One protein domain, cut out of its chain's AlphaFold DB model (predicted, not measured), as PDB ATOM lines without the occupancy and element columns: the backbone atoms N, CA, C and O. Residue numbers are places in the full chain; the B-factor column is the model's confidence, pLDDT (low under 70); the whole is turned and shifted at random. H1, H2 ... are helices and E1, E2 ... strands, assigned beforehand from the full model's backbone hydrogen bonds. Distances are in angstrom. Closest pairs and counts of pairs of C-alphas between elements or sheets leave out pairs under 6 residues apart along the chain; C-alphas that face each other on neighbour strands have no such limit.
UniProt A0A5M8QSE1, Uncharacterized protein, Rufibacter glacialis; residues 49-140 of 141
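This is residues 49 to 140 of the 141 residues of an uncharacterized protein of Rufibacter glacialis (UniProt A0A5M8QSE1). A three-stranded antiparallel sheet, E3 E5 E4, has helix H1 packed over its edge strand E4, while the small hairpin E1 E2 packs with E1 on the other edge strand, E3. The longest helix, H2, packs on E2 of that hairpin and is not on the larger sheet, though only just. The printed part has 92 residues with five named strands and two named helices, in the order E1 E2 E3 H1 E4 E5 H2, and its class is mixed, helices and strands. The whole is compact, with a radius of gyration of the C-alphas of 12.7 A and spans of 38 by 28 by 21 A.

E1, residues 49 to 52, and E2, residues 58 to 60, form an antiparallel hairpin, with N 59 and O 51 2.9 A apart, within hydrogen-bond range. The closest C-alphas of E1 and E3, residues 69 to 73, are those of Ala 50 and Phe 72, 5.0 A apart. E3 is the antiparallel neighbour of E5, residues 107 to 112, with N 110 and O 70 2.8 A apart. E1 and E5 are near each other, with 6 pairs of C-alphas within 10 A. H1, residues 82 to 92, is on the sheet at a height of 8.0 A, over E4, residues 97 to 102, and runs along the strands at 10 degrees to E4 on the local plane. The closest C-alphas of H1 and E4 are those of Thr 86 and Val 101, 6.0 A apart. E3, H1 and E4 form a split strand-helix-strand unit, two strands running the same way with E5 between them in the sheet, and its crossover is right-handed. H1 on one face of the sheet makes two layers. E4 and E5 are a hairpin, with N 111 and O 98 2.8 A apart. The closest C-alphas of E2 and H2, residues 123 to 138, are those of Ile 58 and Phe 130, 5.8 A apart. H2 is only just not on the larger sheet, with 4 pairs of C-alphas within 10 A. H1 and H2 are close but not clearly touching, with the closest C-alphas, of Tyr 92 and Lys 133, 6.9 A apart; they run opposite ways at a steep tilt of 69 degrees, only just short of about perpendicular. Every O i to N i+4 pair is within hydrogen-bond range in H2, and 6 of 7 are in H1.

E1 begins at C-alpha 49, (217.575, 221.160, 223.028), and is 10.5 A long; E2 is 6.8 A and E3 13.9 A. H1 begins at C-alpha 82, (234.805, 224.800, 211.239), and is 15.6 A long. E4 is 16.6 A and E5 16.3 A. H2 is 22.6 A long and ends at C-alpha 138, (240.058, 221.124, 232.097).

The two C-alphas farthest apart, those of Thr 80 and Ala 119, are 38.3 A apart. The printed part has no cut and no long link. The mean pLDDT of the printed part is 93.5, and no printed residue is under 70.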
ATOM      1  N   PRO A  49     216.646 220.107 222.641       95.12
ATOM      2  CA  PRO A  49     217.575 221.160 223.028       95.12
ATOM      3  C   PRO A  49     218.553 220.671 224.107       95.12
ATOM      4  O   PRO A  49     218.177 219.941 225.022       95.12
ATOM      5  N   ALA A  50     219.801 221.117 224.017       97.25
ATOM      6  CA  ALA A  50     220.805 221.036 225.073       97.25
ATOM      7  C   ALA A  50     221.548 222.376 225.177       97.25
ATOM      8  O   ALA A  50     221.369 223.273 224.348       97.25
ATOM      9  N   THR A  51     222.405 222.514 226.184       97.69
ATOM     10  CA  THR A  51     223.282 223.680 226.347       97.69
ATOM     11  C   THR A  51     224.733 223.252 226.509       97.69
ATOM     12  O   THR A  51     225.021 222.122 226.903       97.69
ATOM     13  N   ILE A  52     225.655 224.162 226.204       97.19
ATOM     14  CA  ILE A  52     227.079 224.019 226.506       97.19
ATOM     15  C   ILE A  52     227.564 225.287 227.210       97.19
ATOM     16  O   ILE A  52     227.243 226.401 226.793       97.19
ATOM     17  N   SER A  53     228.300 225.131 228.307       95.44
ATOM     18  CA  SER A  53     228.890 226.262 229.031       95.44
ATOM     19  C   SER A  53     230.267 226.644 228.470       95.44
ATOM     20  O   SER A  53     230.874 225.904 227.695       95.44
ATOM     21  N   LYS A  54     230.816 227.782 228.918       91.31
ATOM     22  CA  LYS A  54     232.211 228.176 228.623       91.31
ATOM     23  C   LYS A  54     233.246 227.188 229.173       91.31
ATOM     24  O   LYS A  54     234.361 227.120 228.667       91.31
ATOM     25  N   ASP A  55     232.844 226.391 230.157       90.75
ATOM     26  CA  ASP A  55     233.633 225.309 230.745       90.75
ATOM     27  C   ASP A  55     233.555 224.008 229.936       90.75
ATOM     28  O   ASP A  55     234.049 222.974 230.378       90.75
ATOM     29  N   MET A  56     232.939 224.053 228.749       91.19
ATOM     30  CA  MET A  56     232.748 222.918 227.843       91.19
ATOM     31  C   MET A  56     231.868 221.802 228.421       91.19
ATOM     32  O   MET A  56     231.886 220.667 227.944       91.19
ATOM     33  N   LEU A  57     231.060 222.124 229.434       95.38
ATOM     34  CA  LEU A  57     230.090 221.200 229.998       95.38
ATOM     35  C   LEU A  57     228.814 221.209 229.162       95.38
ATOM     36  O   LEU A  57     228.094 222.207 229.139       95.38
ATOM     37  N   ILE A  58     228.523 220.078 228.523       96.81
ATOM     38  CA  ILE A  58     227.238 219.831 227.864       96.81
ATOM     39  C   ILE A  58     226.210 219.438 228.927       96.81
ATOM     40  O   ILE A  58     226.482 218.574 229.760       96.81
ATOM     41  N   THR A  59     225.033 220.061 228.883       97.69
ATOM     42  CA  THR A  59     223.908 219.759 229.775       97.69
ATOM     43  C   THR A  59     222.658 219.444 228.962       97.69
ATOM     44  O   THR A  59     222.206 220.250 228.146       97.69
ATOM     45  N   LEU A  60     222.099 218.264 229.203       96.94
ATOM     46  CA  LEU A  60     220.801 217.827 228.709       96.94
ATOM     47  C   LEU A  60     219.714 218.260 229.700       96.94
ATOM     48  O   LEU A  60     219.903 218.131 230.915       96.94
ATOM     49  N   ASP A  61     218.579 218.740 229.197       92.06
ATOM     50  CA  ASP A  61     217.438 219.121 230.033       92.06
ATOM     51  C   ASP A  61     216.830 217.891 230.724       92.06
ATOM     52  O   ASP A  61     216.220 217.039 230.081       92.06
ATOM     53  N   ALA A  62     216.991 217.810 232.047       85.81
ATOM     54  CA  ALA A  62     216.506 216.700 232.862       85.81
ATOM     55  C   ALA A  62     214.972 216.662 233.012       85.81
ATOM     56  O   ALA A  62     214.442 215.667 233.500       85.81
ATOM     57  N   SER A  63     214.267 217.731 232.622       88.50
ATOM     58  CA  SER A  63     212.802 217.802 232.677       88.50
ATOM     59  C   SER A  63     212.115 217.207 231.442       88.50
ATOM     60  O   SER A  63     210.913 216.939 231.472       88.50
ATOM     61  N   ALA A  64     212.870 216.963 230.367       89.44
ATOM     62  CA  ALA A  64     212.367 216.397 229.122       89.44
ATOM     63  C   ALA A  64     212.564 214.868 229.059       89.44
ATOM     64  O   ALA A  64     213.404 214.317 229.766       89.44
ATOM     65  N   PRO A  65     211.831 214.141 228.195       92.38
ATOM     66  CA  PRO A  65     212.146 212.746 227.896       92.38
ATOM     67  C   PRO A  65     213.523 212.594 227.236       92.38
ATOM     68  O   PRO A  65     213.944 213.449 226.455       92.38
ATOM     69  N   LEU A  66     214.190 211.460 227.476       93.38
ATOM     70  CA  LEU A  66     215.460 211.138 226.824       93.38
ATOM     71  C   LEU A  66     215.283 211.068 225.294       93.38
ATOM     72  O   LEU A  66     214.577 210.205 224.771       93.38
ATOM     73  N   ALA A  67     215.977 211.946 224.575       94.00
ATOM     74  CA  ALA A  67     216.162 211.880 223.131       94.00
ATOM     75  C   ALA A  67     217.497 211.210 222.765       94.00
ATOM     76  O   ALA A  67     218.416 211.127 223.576       94.00
ATOM     77  N   THR A  68     217.620 210.751 221.519       94.06
ATOM     78  CA  THR A  68     218.880 210.217 220.969       94.06
ATOM     79  C   THR A  68     219.738 211.289 220.309       94.06
ATOM     80  O   THR A  68     220.907 211.048 220.049       94.06
ATOM     81  N   GLN A  69     219.175 212.462 220.022       95.81
ATOM     82  CA  GLN A  69     219.888 213.580 219.415       95.81
ATOM     83  C   GLN A  69     219.562 214.858 220.167       95.81
ATOM     84  O   GLN A  69     218.385 215.156 220.393       95.81
ATOM     85  N   TYR A  70     220.601 215.618 220.493       96.81
ATOM     86  CA  TYR A  70     220.472 216.946 221.071       96.81
ATOM     87  C   TYR A  70     221.236 217.967 220.257       96.81
ATOM     88  O   TYR A  70     222.262 217.644 219.668       96.81
ATOM     89  N   VAL A  71     220.755 219.202 220.255       97.12
ATOM     90  CA  VAL A  71     221.400 220.323 219.581       97.12
ATOM     91  C   VAL A  71     221.645 221.460 220.563       97.12
ATOM     92  O   VAL A  71     220.768 221.802 221.357       97.12
ATOM     93  N   PHE A  72     222.829 222.055 220.493       97.56
ATOM     94  CA  PHE A  72     223.203 223.218 221.293       97.56
ATOM     95  C   PHE A  72     223.957 224.250 220.452       97.56
ATOM     96  O   PHE A  72     224.524 223.938 219.401       97.56
ATOM     97  N   ASP A  73     223.920 225.497 220.912       97.88
ATOM     98  CA  ASP A  73     224.606 226.630 220.296       97.88
ATOM     99  C   ASP A  73     226.072 226.700 220.754       97.88
ATOM    100  O   ASP A  73     226.370 226.496 221.928       97.88
ATOM    101  N   ILE A  74     226.981 226.992 219.822       97.62
ATOM    102  CA  ILE A  74     228.425 227.137 220.076       97.62
ATOM    103  C   ILE A  74     228.948 228.544 219.770       97.62
ATOM    104  O   ILE A  74     230.160 228.764 219.760       97.62
ATOM    105  N   SER A  75     228.064 229.511 219.506       96.44
ATOM    106  CA  SER A  75     228.453 230.879 219.143       96.44
ATOM    107  C   SER A  75     229.280 231.558 220.242       96.44
ATOM    108  O   SER A  75     230.220 232.294 219.945       96.44
ATOM    109  N   GLY A  76     229.001 231.236 221.509       94.56
ATOM    110  CA  GLY A  76     229.693 231.783 222.679       94.56
ATOM    111  C   GLY A  76     231.043 231.141 223.022       94.56
ATOM    112  O   GLY A  76     231.657 231.554 224.006       94.56
ATOM    113  N   LEU A  77     231.501 230.135 222.265       93.62
ATOM    114  CA  LEU A  77     232.722 229.376 222.578       93.62
ATOM    115  C   LEU A  77     233.983 229.908 221.884       93.62
ATOM    116  O   LEU A  77     235.083 229.483 222.221       93.62
ATOM    117  N   GLY A  78     233.838 230.849 220.949       94.06
ATOM    118  CA  GLY A  78     234.974 231.560 220.355       94.06
ATOM    119  C   GLY A  78     235.806 230.762 219.347       94.06
ATOM    120  O   GLY A  78     236.918 231.178 219.047       94.06
ATOM    121  N   PHE A  79     235.294 229.651 218.806       95.25
ATOM    122  CA  PHE A  79     235.962 228.937 217.713       95.25
ATOM    123  C   PHE A  79     236.136 229.846 216.490       95.25
ATOM    124  O   PHE A  79     235.196 230.536 216.090       95.25
ATOM    125  N   THR A  80     237.314 229.796 215.872       96.44
ATOM    126  CA  THR A  80     237.704 230.632 214.729       96.44
ATOM    127  C   THR A  80     237.102 230.116 213.425       96.44
ATOM    128  O   THR A  80     236.654 230.894 212.578       96.44
ATOM    129  N   ASN A  81     237.048 228.793 213.246       96.56
ATOM    130  CA  ASN A  81     236.568 228.152 212.021       96.56
ATOM    131  C   ASN A  81     235.960 226.750 212.274       96.56
ATOM    132  O   ASN A  81     235.974 226.235 213.395       96.56
ATOM    133  N   GLN A  82     235.411 226.142 211.213       97.12
ATOM    134  CA  GLN A  82     234.805 224.800 211.239       97.12
ATOM    135  C   GLN A  82     235.803 223.716 211.665       97.12
ATOM    136  O   GLN A  82     235.426 222.789 212.379       97.12
ATOM    137  N   GLU A  83     237.059 223.813 211.230       97.62
ATOM    138  CA  GLU A  83     238.094 222.822 211.528       97.62
ATOM    139  C   GLU A  83     238.443 222.809 213.019       97.62
ATOM    140  O   GLU A  83     238.503 221.739 213.624       97.62
ATOM    141  N   GLU A  84     238.594 223.982 213.632       96.12
ATOM    142  CA  GLU A  84     238.873 224.130 215.059       96.12
ATOM    143  C   GLU A  84     237.729 223.560 215.909       96.12
ATOM    144  O   GLU A  84     237.963 222.739 216.799       96.12
ATOM    145  N   ALA A  85     236.484 223.932 215.590       96.62
ATOM    146  CA  ALA A  85     235.301 223.417 216.274       96.62
ATOM    147  C   ALA A  85     235.179 221.891 216.107       96.62
ATOM    148  O   ALA A  85     235.012 221.160 217.083       96.62
ATOM    149  N   THR A  86     235.330 221.381 214.883       96.94
ATOM    150  CA  THR A  86     235.258 219.940 214.592       96.94
ATOM    151  C   THR A  86     236.354 219.169 215.321       96.94
ATOM    152  O   THR A  86     236.079 218.146 215.947       96.94
ATOM    153  N   SER A  87     237.587 219.676 215.310       95.00
ATOM    154  CA  SER A  87     238.719 219.080 216.028       95.00
ATOM    155  C   SER A  87     238.483 219.058 217.535       95.00
ATOM    156  O   SER A  87     238.794 218.070 218.202       95.00
ATOM    157  N   PHE A  88     237.884 220.117 218.081       92.75
ATOM    158  CA  PHE A  88     237.478 220.155 219.478       92.75
ATOM    159  C   PHE A  88     236.460 219.054 219.808       92.75
ATOM    160  O   PHE A  88     236.732 218.230 220.684       92.75
ATOM    161  N   PHE A  89     235.333 218.984 219.091       94.88
ATOM    162  CA  PHE A  89     234.277 218.006 219.382       94.88
ATOM    163  C   PHE A  89     234.687 216.560 219.058       94.88
ATOM    164  O   PHE A  89     234.249 215.631 219.736       94.88
ATOM    165  N   ASN A  90     235.612 216.350 218.119       93.06
ATOM    166  CA  ASN A  90     236.195 215.033 217.859       93.06
ATOM    167  C   ASN A  90     236.980 214.476 219.056       93.06
ATOM    168  O   ASN A  90     236.985 213.263 219.248       93.06
ATOM    169  N   ARG A  91     237.597 215.329 219.888       89.94
ATOM    170  CA  ARG A  91     238.258 214.892 221.135       89.94
ATOM    171  C   ARG A  91     237.266 214.491 222.229       89.94
ATOM    172  O   ARG A  91     237.621 213.728 223.122       89.94
ATOM    173  N   TYR A  92     236.034 214.997 222.165       88.69
ATOM    174  CA  TYR A  92     234.956 214.641 223.092       88.69
ATOM    175  C   TYR A  92     234.236 213.344 222.705       88.69
ATOM    176  O   TYR A  92     233.625 212.713 223.569       88.69
ATOM    177  N   ARG A  93     234.331 212.934 221.434       92.56
ATOM    178  CA  ARG A  93     233.717 211.719 220.889       92.56
ATOM    179  C   ARG A  93     234.223 210.452 221.583       92.56
ATOM    180  O   ARG A  93     235.404 210.334 221.903       92.56
ATOM    181  N   ASP A  94     233.340 209.475 221.746       93.75
ATOM    182  CA  ASP A  94     233.692 208.107 222.126       93.75
ATOM    183  C   ASP A  94     232.656 207.102 221.592       93.75
ATOM    184  O   ASP A  94     231.968 207.370 220.608       93.75
ATOM    185  N   ASN A  95     232.582 205.910 222.186       94.50
ATOM    186  CA  ASN A  95     231.600 204.899 221.810       94.50
ATOM    187  C   ASN A  95     230.161 205.287 222.187       94.50
ATOM    188  O   ASN A  95     229.230 204.816 221.537       94.50
ATOM    189  N   LEU A  96     229.966 206.130 223.204       95.56
ATOM    190  CA  LEU A  96     228.658 206.531 223.719       95.56
ATOM    191  C   LEU A  96     228.100 207.763 223.014       95.56
ATOM    192  O   LEU A  96     226.880 207.888 222.919       95.56
ATOM    193  N   VAL A  97     228.963 208.661 222.536       96.06
ATOM    194  CA  VAL A  97     228.534 209.919 221.914       96.06
ATOM    195  C   VAL A  97     229.258 210.216 220.610       96.06
ATOM    196  O   VAL A  97     230.476 210.067 220.505       96.06
ATOM    197  N   ALA A  98     228.505 210.714 219.631       96.38
ATOM    198  CA  ALA A  98     229.021 211.278 218.388       96.38
ATOM    199  C   ALA A  98     228.617 212.748 218.249       96.38
ATOM    200  O   ALA A  98     227.592 213.172 218.773       96.38
ATOM    201  N   PHE A  99     229.424 213.528 217.531       97.06
ATOM    202  CA  PHE A  99     229.194 214.956 217.328       97.06
ATOM    203  C   PHE A  99     229.202 215.297 215.843       97.06
ATOM    204  O   PHE A  99     230.048 214.813 215.095       97.06
ATOM    205  N   THR A 100     228.282 216.168 215.436       97.38
ATOM    206  CA  THR A 100     228.249 216.787 214.107       97.38
ATOM    207  C   THR A 100     228.232 218.300 214.271       97.38
ATOM    208  O   THR A 100     227.358 218.836 214.952       97.38
ATOM    209  N   VAL A 101     229.197 218.985 213.658       97.62
ATOM    210  CA  VAL A 101     229.346 220.443 213.753       97.62
ATOM    211  C   VAL A 101     228.784 221.116 212.502       97.62
ATOM    212  O   VAL A 101     229.279 220.895 211.397       97.62
ATOM    213  N   ASP A 102     227.788 221.978 212.699       97.38
ATOM    214  CA  ASP A 102     227.288 222.941 211.716       97.38
ATOM    215  C   ASP A 102     227.749 224.345 212.134       97.38
ATOM    216  O   ASP A 102     227.039 225.110 212.796       97.38
ATOM    217  N   TYR A 103     228.997 224.672 211.796       96.75
ATOM    218  CA  TYR A 103     229.602 225.954 212.152       96.75
ATOM    219  C   TYR A 103     228.969 227.177 211.476       96.75
ATOM    220  O   TYR A 103     228.867 228.197 212.164       96.75
ATOM    221  N   PRO A 104     228.504 227.134 210.207       97.00
ATOM    222  CA  PRO A 104     227.719 228.228 209.631       97.00
ATOM    223  C   PRO A 104     226.506 228.602 210.488       97.00
ATOM    224  O   PRO A 104     226.296 229.781 210.763       97.00
ATOM    225  N   SER A 105     225.766 227.604 210.983       97.25
ATOM    226  CA  SER A 105     224.625 227.827 211.883       97.25
ATOM    227  C   SER A 105     225.016 227.988 213.354       97.25
ATOM    228  O   SER A 105     224.131 228.176 214.187       97.25
ATOM    229  N   LYS A 106     226.309 227.876 213.691       97.62
ATOM    230  CA  LYS A 106     226.848 227.854 215.064       97.62
ATOM    231  C   LYS A 106     226.179 226.815 215.962       97.62
ATOM    232  O   LYS A 106     225.987 227.046 217.153       97.62
ATOM    233  N   LYS A 107     225.866 225.644 215.405       97.69
ATOM    234  CA  LYS A 107     225.218 224.549 216.128       97.69
ATOM    235  C   LYS A 107     226.056 223.290 216.115       97.69
ATOM    236  O   LYS A 107     226.781 223.003 215.165       97.69
ATOM    237  N   VAL A 108     225.900 222.510 217.172       97.88
ATOM    238  CA  VAL A 108     226.431 221.155 217.250       97.88
ATOM    239  C   VAL A 108     225.313 220.220 217.638       97.88
ATOM    240  O   VAL A 108     224.567 220.490 218.579       97.88
ATOM    241  N   THR A 109     225.221 219.118 216.905       97.69
ATOM    242  CA  THR A 109     224.355 217.999 217.249       97.69
ATOM    243  C   THR A 109     225.192 216.939 217.945       97.69
ATOM    244  O   THR A 109     226.197 216.490 217.390       97.69
ATOM    245  N   VAL A 110     224.777 216.530 219.139       97.31
ATOM    246  CA  VAL A 110     225.292 215.343 219.822       97.31
ATOM    247  C   VAL A 110     224.303 214.198 219.657       97.31
ATOM    248  O   VAL A 110     223.115 214.339 219.948       97.31
ATOM    249  N   GLU A 111     224.793 213.066 219.173       96.56
ATOM    250  CA  GLU A 111     224.047 211.818 219.090       96.56
ATOM    251  C   GLU A 111     224.458 210.910 220.247       96.56
ATOM    252  O   GLU A 111     225.644 210.644 220.446       96.56
ATOM    253  N   LEU A 112     223.472 210.443 221.014       95.38
ATOM    254  CA  LEU A 112     223.654 209.482 222.093       95.38
ATOM    255  C   LEU A 112     223.451 208.070 221.551       95.38
ATOM    256  O   LEU A 112     222.344 207.682 221.167       95.38
ATOM    257  N   HIS A 113     224.497 207.257 221.589       94.94
ATOM    258  CA  HIS A 113     224.409 205.847 221.252       94.94
ATOM    259  C   HIS A 113     223.937 205.033 222.461       94.94
ATOM    260  O   HIS A 113     224.698 204.294 223.087       94.94
ATOM    261  N   THR A 114     222.647 205.136 222.776       91.69
ATOM    262  CA  THR A 114     222.030 204.487 223.947       91.69
ATOM    263  C   THR A 114     222.240 202.971 224.001       91.69
ATOM    264  O   THR A 114     222.319 202.407 225.085       91.69
ATOM    265  N   LYS A 115     222.418 202.312 222.849       89.88
ATOM    266  CA  LYS A 115     222.732 200.875 222.745       89.88
ATOM    267  C   LYS A 115     224.099 200.468 223.314       89.88
ATOM    268  O   LYS A 115     224.302 199.290 223.580       89.88
ATOM    269  N   TYR A 116     225.037 201.405 223.445       88.94
ATOM    270  CA  TYR A 116     226.371 201.148 223.999       88.94
ATOM    271  C   TYR A 116     226.500 201.605 225.457       88.94
ATOM    272  O   TYR A 116     227.521 201.327 226.086       88.94
ATOM    273  N   ALA A 117     225.488 202.296 225.993       86.88
ATOM    274  CA  ALA A 117     225.465 202.690 227.392       86.88
ATOM    275  C   ALA A 117     225.242 201.452 228.286       86.88
ATOM    276  O   ALA A 117     224.397 200.608 227.970       86.88
ATOM    277  N   PRO A 118     225.998 201.304 229.388       75.50
ATOM    278  CA  PRO A 118     225.782 200.223 230.339       75.50
ATOM    279  C   PRO A 118     224.450 200.451 231.067       75.50
ATOM    280  O   PRO A 118     224.360 201.317 231.929       75.50
ATOM    281  N   ALA A 119     223.431 199.662 230.712       71.31
ATOM    282  CA  ALA A 119     222.034 199.820 231.134       71.31
ATOM    283  C   ALA A 119     221.362 201.119 230.633       71.31
ATOM    284  O   ALA A 119     221.998 201.999 230.057       71.31
ATOM    285  N   SER A 120     220.036 201.201 230.785       84.19
ATOM    286  CA  SER A 120     219.188 202.300 230.304       84.19
ATOM    287  C   SER A 120     219.462 203.612 231.050       84.19
ATOM    288  O   SER A 120     218.649 204.033 231.870       84.19
ATOM    289  N   TRP A 121     220.599 204.249 230.758       93.75
ATOM    290  CA  TRP A 121     221.010 205.500 231.385       93.75
ATOM    291  C   TRP A 121     219.905 206.551 231.320       93.75
ATOM    292  O   TRP A 121     219.417 206.925 230.249       93.75
ATOM    293  N   SER A 122     219.564 207.056 232.496       93.50
ATOM    294  CA  SER A 122     218.776 208.253 232.714       93.50
ATOM    295  C   SER A 122     219.516 209.503 232.224       93.50
ATOM    296  O   SER A 122     220.734 209.517 232.036       93.50
ATOM    297  N   LEU A 123     218.784 210.607 232.069       94.56
ATOM    298  CA  LEU A 123     219.373 211.914 231.747       94.56
ATOM    299  C   LEU A 123     220.429 212.359 232.766       94.56
ATOM    300  O   LEU A 123     221.418 212.988 232.389       94.56
ATOM    301  N   ALA A 124     220.251 212.008 234.042       95.25
ATOM    302  CA  ALA A 124     221.221 212.310 235.089       95.25
ATOM    303  C   ALA A 124     222.562 211.594 234.851       95.25
ATOM    304  O   ALA A 124     223.617 212.206 235.008       95.25
ATOM    305  N   GLU A 125     222.531 210.334 234.412       95.38
ATOM    306  CA  GLU A 125     223.739 209.559 234.099       95.38
ATOM    307  C   GLU A 125     224.454 210.100 232.856       95.38
ATOM    308  O   GLU A 125     225.673 210.271 232.877       95.38
ATOM    309  N   TRP A 126     223.709 210.482 231.814       96.25
ATOM    310  CA  TRP A 126     224.276 211.157 230.640       96.25
ATOM    311  C   TRP A 126     224.929 212.499 230.989       96.25
ATOM    312  O   TRP A 126     226.060 212.766 230.579       96.25
ATOM    313  N   ASN A 127     224.269 213.327 231.800       96.69
ATOM    314  CA  ASN A 127     224.860 214.568 232.303       96.69
ATOM    315  C   ASN A 127     226.106 214.299 233.166       96.69
ATOM    316  O   ASN A 127     227.095 215.027 233.070       96.69
ATOM    317  N   GLY A 128     226.107 213.220 233.955       96.06
ATOM    318  CA  GLY A 128     227.284 212.753 234.690       96.06
ATOM    319  C   GLY A 128     228.450 212.377 233.771       96.06
ATOM    320  O   GLY A 128     229.597 212.747 234.037       96.06
ATOM    321  N   HIS A 129     228.167 211.709 232.652       95.25
ATOM    322  CA  HIS A 129     229.162 211.396 231.630       95.25
ATOM    323  C   HIS A 129     229.772 212.665 231.014       95.25
ATOM    324  O   HIS A 129     231.001 212.799 230.985       95.25
ATOM    325  N   PHE A 130     228.947 213.629 230.591       96.06
ATOM    326  CA  PHE A 130     229.445 214.901 230.052       96.06
ATOM    327  C   PHE A 130     230.251 215.697 231.081       96.06
ATOM    328  O   PHE A 130     231.293 216.256 230.737       96.06
ATOM    329  N   LYS A 131     229.845 215.673 232.356       96.19
ATOM    330  CA  LYS A 131     230.609 216.278 233.453       96.19
ATOM    331  C   LYS A 131     232.006 215.679 233.578       96.19
ATOM    332  O   LYS A 131     232.980 216.423 233.640       96.19
ATOM    333  N   LYS A 132     232.126 214.348 233.538       93.50
ATOM    334  CA  LYS A 132     233.427 213.664 233.574       93.50
ATOM    335  C   LYS A 132     234.316 214.060 232.388       93.50
ATOM    336  O   LYS A 132     235.503 214.311 232.573       93.50
ATOM    337  N   LYS A 133     233.749 214.146 231.179       92.00
ATOM    338  CA  LYS A 133     234.480 214.574 229.973       92.00
ATOM    339  C   LYS A 133     234.984 216.014 230.083       92.00
ATOM    340  O   LYS A 133     236.156 216.256 229.805       92.00
ATOM    341  N   ALA A 134     234.133 216.931 230.541       92.56
ATOM    342  CA  ALA A 134     234.499 218.329 230.746       92.56
ATOM    343  C   ALA A 134     235.640 218.479 231.769       92.56
ATOM    344  O   ALA A 134     236.629 219.154 231.489       92.56
ATOM    345  N   SER A 135     235.567 217.781 232.908       90.56
ATOM    346  CA  SER A 135     236.633 217.805 233.922       90.56
ATOM    347  C   SER A 135     237.967 217.267 233.397       90.56
ATOM    348  O   SER A 135     239.010 217.864 233.654       90.56
ATOM    349  N   ASN A 136     237.949 216.184 232.614       86.19
ATOM    350  CA  ASN A 136     239.169 215.646 232.006       86.19
ATOM    351  C   ASN A 136     239.821 216.646 231.042       86.19
ATOM    352  O   ASN A 136     241.041 216.729 230.980       86.19
ATOM    353  N   TYR A 137     239.017 217.403 230.293       81.56
ATOM    354  CA  TYR A 137     239.532 218.435 229.398       81.56
ATOM    355  C   TYR A 137     240.166 219.602 230.167       81.56
ATOM    356  O   TYR A 137     241.236 220.073 229.789       81.56
ATOM    357  N   GLN A 138     239.533 220.046 231.255       81.44
ATOM    358  CA  GLN A 138     240.058 221.124 232.097       81.44
ATOM    359  C   GLN A 138     241.385 220.761 232.769       81.44
ATOM    360  O   GLN A 138     242.230 221.629 232.925       81.44
ATOM    361  N   ALA A 139     241.593 219.491 233.126       80.19
ATOM    362  CA  ALA A 139     242.824 219.038 233.773       80.19
ATOM    363  C   ALA A 139     244.064 219.034 232.856       80.19
ATOM    364  O   ALA A 139     245.176 218.869 233.350       80.19
ATOM    365  N   ILE A 140     243.883 219.155 231.537       77.44
ATOM    366  CA  ILE A 140     244.962 219.080 230.532       77.44
ATOM    367  C   ILE A 140     245.252 220.465 229.915       77.44
ATOM    368  O   ILE A 140     246.191 220.612 229.134       77.44
TER     369      ILE A 140